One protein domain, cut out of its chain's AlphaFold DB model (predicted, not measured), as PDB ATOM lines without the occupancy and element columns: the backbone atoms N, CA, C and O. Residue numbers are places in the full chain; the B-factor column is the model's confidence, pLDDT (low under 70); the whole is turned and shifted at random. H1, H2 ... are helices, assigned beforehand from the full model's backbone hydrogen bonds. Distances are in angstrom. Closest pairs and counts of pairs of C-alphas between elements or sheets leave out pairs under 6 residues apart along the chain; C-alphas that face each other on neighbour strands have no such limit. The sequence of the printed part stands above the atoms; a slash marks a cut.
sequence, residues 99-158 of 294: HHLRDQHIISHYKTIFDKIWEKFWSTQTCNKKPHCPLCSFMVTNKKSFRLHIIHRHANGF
ATOM      1  N   HIS A  99       3.773 -46.418  29.870       69.18
ATOM      2  CA  HIS A  99       3.599 -45.080  30.432       69.18
ATOM      3  C   HIS A  99       2.711 -44.207  29.531       69.18
ATOM      4  O   HIS A  99       1.783 -43.581  30.019       69.18
ATOM      5  N   HIS A 100       2.907 -44.261  28.207       68.99
ATOM      6  CA  HIS A 100       2.102 -43.503  27.240       68.99
ATOM      7  C   HIS A 100       0.601 -43.831  27.310       68.99
ATOM      8  O   HIS A 100      -0.231 -42.929  27.291       68.99
ATOM      9  N   LEU A 101       0.243 -45.117  27.424       75.04
ATOM     10  CA  LEU A 101      -1.159 -45.530  27.544       75.04
ATOM     11  C   LEU A 101      -1.759 -45.101  28.885       75.04
ATOM     12  O   LEU A 101      -2.908 -44.666  28.928       75.04
ATOM     13  N   ARG A 102      -0.967 -45.168  29.961       79.30
ATOM     14  CA  ARG A 102      -1.351 -44.643  31.275       79.30
ATOM     15  C   ARG A 102      -1.607 -43.139  31.208       79.30
ATOM     16  O   ARG A 102      -2.632 -42.691  31.706       79.30
ATOM     17  N   ASP A 103      -0.725 -42.370  30.578       71.31
ATOM     18  CA  ASP A 103      -0.858 -40.912  30.462       71.31
ATOM     19  C   ASP A 103      -2.090 -40.534  29.642       71.31
ATOM     20  O   ASP A 103      -2.877 -39.680  30.045       71.31
ATOM     21  N   GLN A 104      -2.312 -41.225  28.521       77.77
ATOM     22  CA  GLN A 104      -3.510 -41.043  27.706       77.77
ATOM     23  C   GLN A 104      -4.787 -41.381  28.487       77.77
ATOM     24  O   GLN A 104      -5.809 -40.718  28.324       77.77
ATOM     25  N   HIS A 105      -4.737 -42.387  29.355       82.99
ATOM     26  CA  HIS A 105      -5.841 -42.697  30.248       82.99
ATOM     27  C   HIS A 105      -6.034 -41.641  31.345       82.99
ATOM     28  O   HIS A 105      -7.172 -41.271  31.619       82.99
ATOM     29  N   ILE A 106      -4.967 -41.084  31.922       79.53
ATOM     30  CA  ILE A 106      -5.077 -39.972  32.880       79.53
ATOM     31  C   ILE A 106      -5.797 -38.777  32.240       79.53
ATOM     32  O   ILE A 106      -6.668 -38.189  32.878       79.53
ATOM     33  N   ILE A 107      -5.541 -38.474  30.959       80.99
ATOM     34  CA  ILE A 107      -6.299 -37.444  30.220       80.99
ATOM     35  C   ILE A 107      -7.806 -37.716  30.277       80.99
ATOM     36  O   ILE A 107      -8.584 -36.771  30.364       80.99
ATOM     37  N   SER A 108      -8.236 -38.982  30.233       84.41
ATOM     38  CA  SER A 108      -9.660 -39.333  30.265       84.41
ATOM     39  C   SER A 108     -10.334 -38.994  31.597       84.41
ATOM     40  O   SER A 108     -11.483 -38.561  31.576       84.41
ATOM     41  N   HIS A 109      -9.616 -39.080  32.724       83.41
ATOM     42  CA  HIS A 109     -10.131 -38.662  34.035       83.41
ATOM     43  C   HIS A 109     -10.385 -37.156  34.107       83.41
ATOM     44  O   HIS A 109     -11.345 -36.718  34.731       83.41
ATOM     45  N   TYR A 110      -9.549 -36.375  33.428       83.09
ATOM     46  CA  TYR A 110      -9.575 -34.915  33.480       83.09
ATOM     47  C   TYR A 110     -10.044 -34.287  32.169       83.09
ATOM     48  O   TYR A 110      -9.803 -33.106  31.937       83.09
ATOM     49  N   LYS A 111     -10.703 -35.055  31.289       82.82
ATOM     50  CA  LYS A 111     -11.055 -34.619  29.928       82.82
ATOM     51  C   LYS A 111     -11.833 -33.305  29.947       82.82
ATOM     52  O   LYS A 111     -11.460 -32.373  29.245       82.82
ATOM     53  N   THR A 112     -12.859 -33.223  30.790       83.35
ATOM     54  CA  THR A 112     -13.711 -32.036  30.948       83.35
ATOM     55  C   THR A 112     -12.936 -30.830  31.474       83.35
ATOM     56  O   THR A 112     -13.144 -29.719  30.996       83.35
ATOM     57  N   ILE A 113     -12.015 -31.035  32.419       83.39
ATOM     58  CA  ILE A 113     -11.168 -29.971  32.970       83.39
ATOM     59  C   ILE A 113     -10.182 -29.482  31.907       83.39
ATOM     60  O   ILE A 113     -10.099 -28.286  31.658       83.39
ATOM     61  N   PHE A 114      -9.496 -30.393  31.211       83.27
ATOM     62  CA  PHE A 114      -8.613 -30.047  30.097       83.27
ATOM     63  C   PHE A 114      -9.342 -29.322  28.972       83.27
ATOM     64  O   PHE A 114      -8.760 -28.436  28.357       83.27
ATOM     65  N   ASP A 115     -10.586 -29.705  28.684       83.44
ATOM     66  CA  ASP A 115     -11.418 -29.028  27.696       83.44
ATOM     67  C   ASP A 115     -11.703 -27.590  28.137       83.44
ATOM     68  O   ASP A 115     -11.397 -26.678  27.380       83.44
ATOM     69  N   LYS A 116     -12.161 -27.373  29.376       83.23
ATOM     70  CA  LYS A 116     -12.397 -26.026  29.927       83.23
ATOM     71  C   LYS A 116     -11.136 -25.161  29.943       83.23
ATOM     72  O   LYS A 116     -11.194 -24.008  29.526       83.23
ATOM     73  N   ILE A 117     -10.007 -25.717  30.395       81.14
ATOM     74  CA  ILE A 117      -8.719 -25.016  30.384       81.14
ATOM     75  C   ILE A 117      -8.353 -24.653  28.949       81.14
ATOM     76  O   ILE A 117      -7.959 -23.522  28.713       81.14
ATOM     77  N   TRP A 118      -8.490 -25.583  27.998       80.72
ATOM     78  CA  TRP A 118      -8.162 -25.335  26.596       80.72
ATOM     79  C   TRP A 118      -9.046 -24.258  25.965       80.72
ATOM     80  O   TRP A 118      -8.504 -23.401  25.285       80.72
ATOM     81  N   GLU A 119     -10.364 -24.272  26.187       81.62
ATOM     82  CA  GLU A 119     -11.254 -23.246  25.624       81.62
ATOM     83  C   GLU A 119     -10.916 -21.858  26.181       81.62
ATOM     84  O   GLU A 119     -10.769 -20.915  25.410       81.62
ATOM     85  N   LYS A 120     -10.693 -21.744  27.500       76.80
ATOM     86  CA  LYS A 120     -10.258 -20.487  28.132       76.80
ATOM     87  C   LYS A 120      -8.894 -20.027  27.632       76.80
ATOM     88  O   LYS A 120      -8.702 -18.869  27.286       76.80
ATOM     89  N   PHE A 121      -7.953 -20.960  27.589       75.77
ATOM     90  CA  PHE A 121      -6.612 -20.740  27.079       75.77
ATOM     91  C   PHE A 121      -6.634 -20.283  25.623       75.77
ATOM     92  O   PHE A 121      -5.829 -19.455  25.238       75.77
ATOM     93  N   TRP A 122      -7.529 -20.832  24.806       73.03
ATOM     94  CA  TRP A 122      -7.677 -20.441  23.414       73.03
ATOM     95  C   TRP A 122      -8.346 -19.070  23.287       73.03
ATOM     96  O   TRP A 122      -7.918 -18.275  22.458       73.03
ATOM     97  N   SER A 123      -9.337 -18.758  24.131       69.10
ATOM     98  CA  SER A 123     -10.023 -17.461  24.117       69.10
ATOM     99  C   SER A 123      -9.165 -16.298  24.617       69.10
ATOM    100  O   SER A 123      -9.370 -15.175  24.173       69.10
ATOM    101  N   THR A 124      -8.207 -16.536  25.521       63.90
ATOM    102  CA  THR A 124      -7.280 -15.490  25.994       63.90
ATOM    103  C   THR A 124      -6.154 -15.195  25.004       63.90
ATOM    104  O   THR A 124      -5.428 -14.213  25.165       63.90
ATOM    105  N   GLN A 125      -5.993 -16.013  23.960       60.27
ATOM    106  CA  GLN A 125      -4.994 -15.765  22.928       60.27
ATOM    107  C   GLN A 125      -5.535 -14.765  21.915       60.27
ATOM    108  O   GLN A 125      -6.532 -14.997  21.236       60.27
ATOM    109  N   THR A 126      -4.835 -13.641  21.786       52.94
ATOM    110  CA  THR A 126      -5.130 -12.651  20.753       52.94
ATOM    111  C   THR A 126      -4.854 -13.242  19.372       52.94
ATOM    112  O   THR A 126      -3.935 -14.048  19.207       52.94
ATOM    113  N   CYS A 127      -5.620 -12.814  18.363       48.03
ATOM    114  CA  CYS A 127      -5.641 -13.379  17.002       48.03
ATOM    115  C   CYS A 127      -4.270 -13.487  16.295       48.03
ATOM    116  O   CYS A 127      -4.165 -14.150  15.267       48.03
ATOM    117  N   ASN A 128      -3.215 -12.879  16.848       46.61
ATOM    118  CA  ASN A 128      -1.871 -12.821  16.278       46.61
ATOM    119  C   ASN A 128      -0.788 -13.553  17.097       46.61
ATOM    120  O   ASN A 128       0.378 -13.535  16.700       46.61
ATOM    121  N   LYS A 129      -1.121 -14.213  18.218       57.15
ATOM    122  CA  LYS A 129      -0.148 -14.967  19.032       57.15
ATOM    123  C   LYS A 129      -0.394 -16.471  18.942       57.15
ATOM    124  O   LYS A 129      -1.520 -16.950  19.034       57.15
ATOM    125  N   LYS A 130       0.684 -17.242  18.752       59.95
ATOM    126  CA  LYS A 130       0.608 -18.709  18.760       59.95
ATOM    127  C   LYS A 130       0.237 -19.185  20.167       59.95
ATOM    128  O   LYS A 130       0.711 -18.609  21.142       59.95
ATOM    129  N   PRO A 131      -0.559 -20.256  20.296       64.43
ATOM    130  CA  PRO A 131      -0.913 -20.800  21.598       64.43
ATOM    131  C   PRO A 131       0.349 -21.271  22.343       64.43
ATOM    132  O   PRO A 131       0.993 -22.242  21.942       64.43
ATOM    133  N   HIS A 132       0.701 -20.594  23.439       63.60
ATOM    134  CA  HIS A 132       1.818 -20.932  24.332       63.60
ATOM    135  C   HIS A 132       1.324 -21.454  25.678       63.60
ATOM    136  O   HIS A 132       0.437 -20.860  26.262       63.60
ATOM    137  N   CYS A 133       1.907 -22.519  26.226       68.91
ATOM    138  CA  CYS A 133       1.511 -23.025  27.537       68.91
ATOM    139  C   CYS A 133       1.621 -21.923  28.614       68.91
ATOM    140  O   CYS A 133       2.702 -21.359  28.767       68.91
ATOM    141  N   PRO A 134       0.577 -21.685  29.427       66.41
ATOM    142  CA  PRO A 134       0.571 -20.640  30.462       66.41
ATOM    143  C   PRO A 134       1.599 -20.854  31.590       66.41
ATOM    144  O   PRO A 134       1.848 -19.952  32.377       66.41
ATOM    145  N   LEU A 135       2.189 -22.052  31.704       70.53
ATOM    146  CA  LEU A 135       3.136 -22.398  32.772       70.53
ATOM    147  C   LEU A 135       4.607 -22.336  32.344       70.53
ATOM    148  O   LEU A 135       5.483 -22.239  33.196       70.53
ATOM    149  N   CYS A 136       4.910 -22.467  31.050       70.32
ATOM    150  CA  CYS A 136       6.302 -22.490  30.569       70.32
ATOM    151  C   CYS A 136       6.503 -21.911  29.166       70.32
ATOM    152  O   CYS A 136       7.554 -22.119  28.563       70.32
ATOM    153  N   SER A 137       5.484 -21.254  28.613       70.35
ATOM    154  CA  SER A 137       5.497 -20.603  27.300       70.35
ATOM    155  C   SER A 137       5.808 -21.524  26.109       70.35
ATOM    156  O   SER A 137       6.035 -21.065  24.989       70.35
ATOM    157  N   PHE A 138       5.776 -22.847  26.303       66.01
ATOM    158  CA  PHE A 138       5.996 -23.816  25.231       66.01
ATOM    159  C   PHE A 138       4.865 -23.761  24.202       66.01
ATOM    160  O   PHE A 138       3.691 -23.815  24.563       66.01
ATOM    161  N   MET A 139       5.201 -23.701  22.917       65.23
ATOM    162  CA  MET A 139       4.209 -23.633  21.845       65.23
ATOM    163  C   MET A 139       3.379 -24.928  21.768       65.23
ATOM    164  O   MET A 139       3.898 -26.014  21.512       65.23
ATOM    165  N   VAL A 140       2.068 -24.812  21.955       64.38
ATOM    166  CA  VAL A 140       1.099 -25.915  21.959       64.38
ATOM    167  C   VAL A 140       0.103 -25.741  20.819       64.38
ATOM    168  O   VAL A 140      -0.938 -25.120  20.954       64.38
ATOM    169  N   THR A 141       0.400 -26.330  19.666       65.72
ATOM    170  CA  THR A 141      -0.343 -26.067  18.419       65.72
ATOM    171  C   THR A 141      -1.761 -26.636  18.366       65.72
ATOM    172  O   THR A 141      -2.539 -26.250  17.501       65.72
ATOM    173  N   ASN A 142      -2.102 -27.589  19.233       69.48
ATOM    174  CA  ASN A 142      -3.410 -28.232  19.235       69.48
ATOM    175  C   ASN A 142      -3.761 -28.802  20.616       69.48
ATOM    176  O   ASN A 142      -2.887 -29.067  21.447       69.48
ATOM    177  N   LYS A 143      -5.053 -29.088  20.808       78.25
ATOM    178  CA  LYS A 143      -5.630 -29.604  22.057       78.25
ATOM    179  C   LYS A 143      -4.980 -30.898  22.558       78.25
ATOM    180  O   LYS A 143      -4.808 -31.087  23.761       78.25
ATOM    181  N   LYS A 144      -4.595 -31.810  21.655       76.88
ATOM    182  CA  LYS A 144      -3.946 -33.084  22.016       76.88
ATOM    183  C   LYS A 144      -2.522 -32.851  22.525       76.88
ATOM    184  O   LYS A 144      -2.157 -33.394  23.565       76.88
ATOM    185  N   SER A 145      -1.752 -32.025  21.820       76.06
ATOM    186  CA  SER A 145      -0.403 -31.623  22.214       76.06
ATOM    187  C   SER A 145      -0.411 -30.865  23.534       76.06
ATOM    188  O   SER A 145       0.452 -31.124  24.358       76.06
ATOM    189  N   PHE A 146      -1.404 -30.007  23.780       79.71
ATOM    190  CA  PHE A 146      -1.568 -29.330  25.066       79.71
ATOM    191  C   PHE A 146      -1.775 -30.308  26.225       79.71
ATOM    192  O   PHE A 146      -1.025 -30.264  27.196       79.71
ATOM    193  N   ARG A 147      -2.731 -31.239  26.109       80.16
ATOM    194  CA  ARG A 147      -3.002 -32.241  27.159       80.16
ATOM    195  C   ARG A 147      -1.754 -33.060  27.499       80.16
ATOM    196  O   ARG A 147      -1.417 -33.224  28.667       80.16
ATOM    197  N   LEU A 148      -1.046 -33.537  26.472       75.83
ATOM    198  CA  LEU A 148       0.203 -34.281  26.649       75.83
ATOM    199  C   LEU A 148       1.317 -33.398  27.219       75.83
ATOM    200  O   LEU A 148       2.053 -33.846  28.089       75.83
ATOM    201  N   HIS A 149       1.422 -32.147  26.775       75.66
ATOM    202  CA  HIS A 149       2.395 -31.190  27.288       75.66
ATOM    203  C   HIS A 149       2.203 -30.950  28.788       75.66
ATOM    204  O   HIS A 149       3.166 -31.068  29.540       75.66
ATOM    205  N   ILE A 150       0.972 -30.682  29.237       77.86
ATOM    206  CA  ILE A 150       0.678 -30.510  30.663       77.86
ATOM    207  C   ILE A 150       1.077 -31.757  31.449       77.86
ATOM    208  O   ILE A 150       1.785 -31.643  32.444       77.86
ATOM    209  N   ILE A 151       0.729 -32.953  30.970       75.68
ATOM    210  CA  ILE A 151       1.056 -34.188  31.693       75.68
ATOM    211  C   ILE A 151       2.565 -34.455  31.742       75.68
ATOM    212  O   ILE A 151       3.111 -34.718  32.809       75.68
ATOM    213  N   HIS A 152       3.254 -34.381  30.605       71.01
ATOM    214  CA  HIS A 152       4.668 -34.747  30.521       71.01
ATOM    215  C   HIS A 152       5.612 -33.681  31.074       71.01
ATOM    216  O   HIS A 152       6.698 -34.022  31.536       71.01
ATOM    217  N   ARG A 153       5.246 -32.398  30.987       71.33
ATOM    218  CA  ARG A 153       6.124 -31.287  31.376       71.33
ATOM    219  C   ARG A 153       5.813 -30.752  32.762       71.33
ATOM    220  O   ARG A 153       6.746 -30.407  33.475       71.33
ATOM    221  N   HIS A 154       4.533 -30.692  33.118       72.82
ATOM    222  CA  HIS A 154       4.086 -30.101  34.377       72.82
ATOM    223  C   HIS A 154       3.651 -31.159  35.376       72.82
ATOM    224  O   HIS A 154       3.936 -30.995  36.547       72.82
ATOM    225  N   ALA A 155       3.047 -32.266  34.931       70.41
ATOM    226  CA  ALA A 155       2.541 -33.303  35.828       70.41
ATOM    227  C   ALA A 155       3.469 -34.499  36.068       70.41
ATOM    228  O   ALA A 155       3.063 -35.460  36.729       70.41
ATOM    229  N   ASN A 156       4.683 -34.492  35.511       64.18
ATOM    230  CA  ASN A 156       5.548 -35.664  35.561       64.18
ATOM    231  C   ASN A 156       5.897 -36.019  37.017       64.18
ATOM    232  O   ASN A 156       6.651 -35.306  37.672       64.18
ATOM    233  N   GLY A 157       5.333 -37.123  37.513       57.50
ATOM    234  CA  GLY A 157       5.549 -37.615  38.877       57.50
ATOM    235  C   GLY A 157       4.563 -37.118  39.942       57.50
ATOM    236  O   GLY A 157       4.727 -37.481  41.105       57.50
ATOM    237  N   PHE A 158       3.536 -36.334  39.598       62.59
ATOM    238  CA  PHE A 158       2.533 -35.921  40.586       62.59
ATOM    239  C   PHE A 158       1.637 -37.066  41.058       62.59
ATOM    240  O   PHE A 158       1.366 -37.998  40.301       62.59
TER     241      PHE A 158
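AT A GLANCE: This is residues 99 to 158 of the 294 residues of the protein "C2H2-type domain-containing protein" of Dracunculus medinensis (UniProt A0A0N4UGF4). H2, the longest helix, makes one arm of an L and H1 the other, with the corner at Tyr 110; H3 sits in the angle between them. Residues 123 to 129, of which 123 belongs to H2, stick out from the rest, and the chain then folds back to reach H3; residues 124 to 142 are a long stretch with no named element. The printed part has 60 residues with three named helices, in the order H1, H2, H3, and no named strand; the class is all helix. It is compact, with a radius of gyration of the C-alphas of 11.6 A, yet elongated in outline, spanning 36 by 21 by 16 A.

IN THESE COORDINATES: H2 covers residues 111 to 123 and is 18.1 A long, from C-alpha 111 at (-11.055, -34.619, 29.928) to C-alpha 123. H1, residues 99 to 109, is 15.6 A long and begins with C-alpha 99 at (3.599, -45.080, 30.432). H3, residues 143 to 154, is 15.7 A long and ends with C-alpha 154 at (4.086, -30.101, 34.377).

HOW THE PARTS SIT: H2 and H3 only just touch, with 3 pairs of C-alphas within 8 A, through residues 114 to 118 of H2 and 143 to 147 of H3. Their closest C-alphas, those of Phe 114 and Arg 147, are 6.7 A apart, and their lines are about perpendicular at 76 degrees. H3 touches H1 with residues 147 to 151 alone; the closest C-alphas, those of Ile 107 and Arg 147, are 6.9 A apart. H1 and H3 run opposite ways at a steep tilt of 68 degrees, only just short of about perpendicular. H1 and H2 are close but not clearly touching, with the closest C-alphas, those of Ile 107 and Phe 114, 7.8 A apart, and about perpendicular at 82 degrees. In H2 and H3 every O i to N i+4 pair is within hydrogen-bond range; in H1, 6 of 7 are.

THE WHOLE: The two C-alphas farthest apart, those of His 99 and Asn 128, are 35.6 A apart. The printed part has no cut. The link from H1 to H2 is tight, and that from H2 to H3 is long, with 19 residues. The mean pLDDT of the printed part is 72.2; residues 99 to 100, 123 to 134, 138 to 142 and 156 to 158 are under 70.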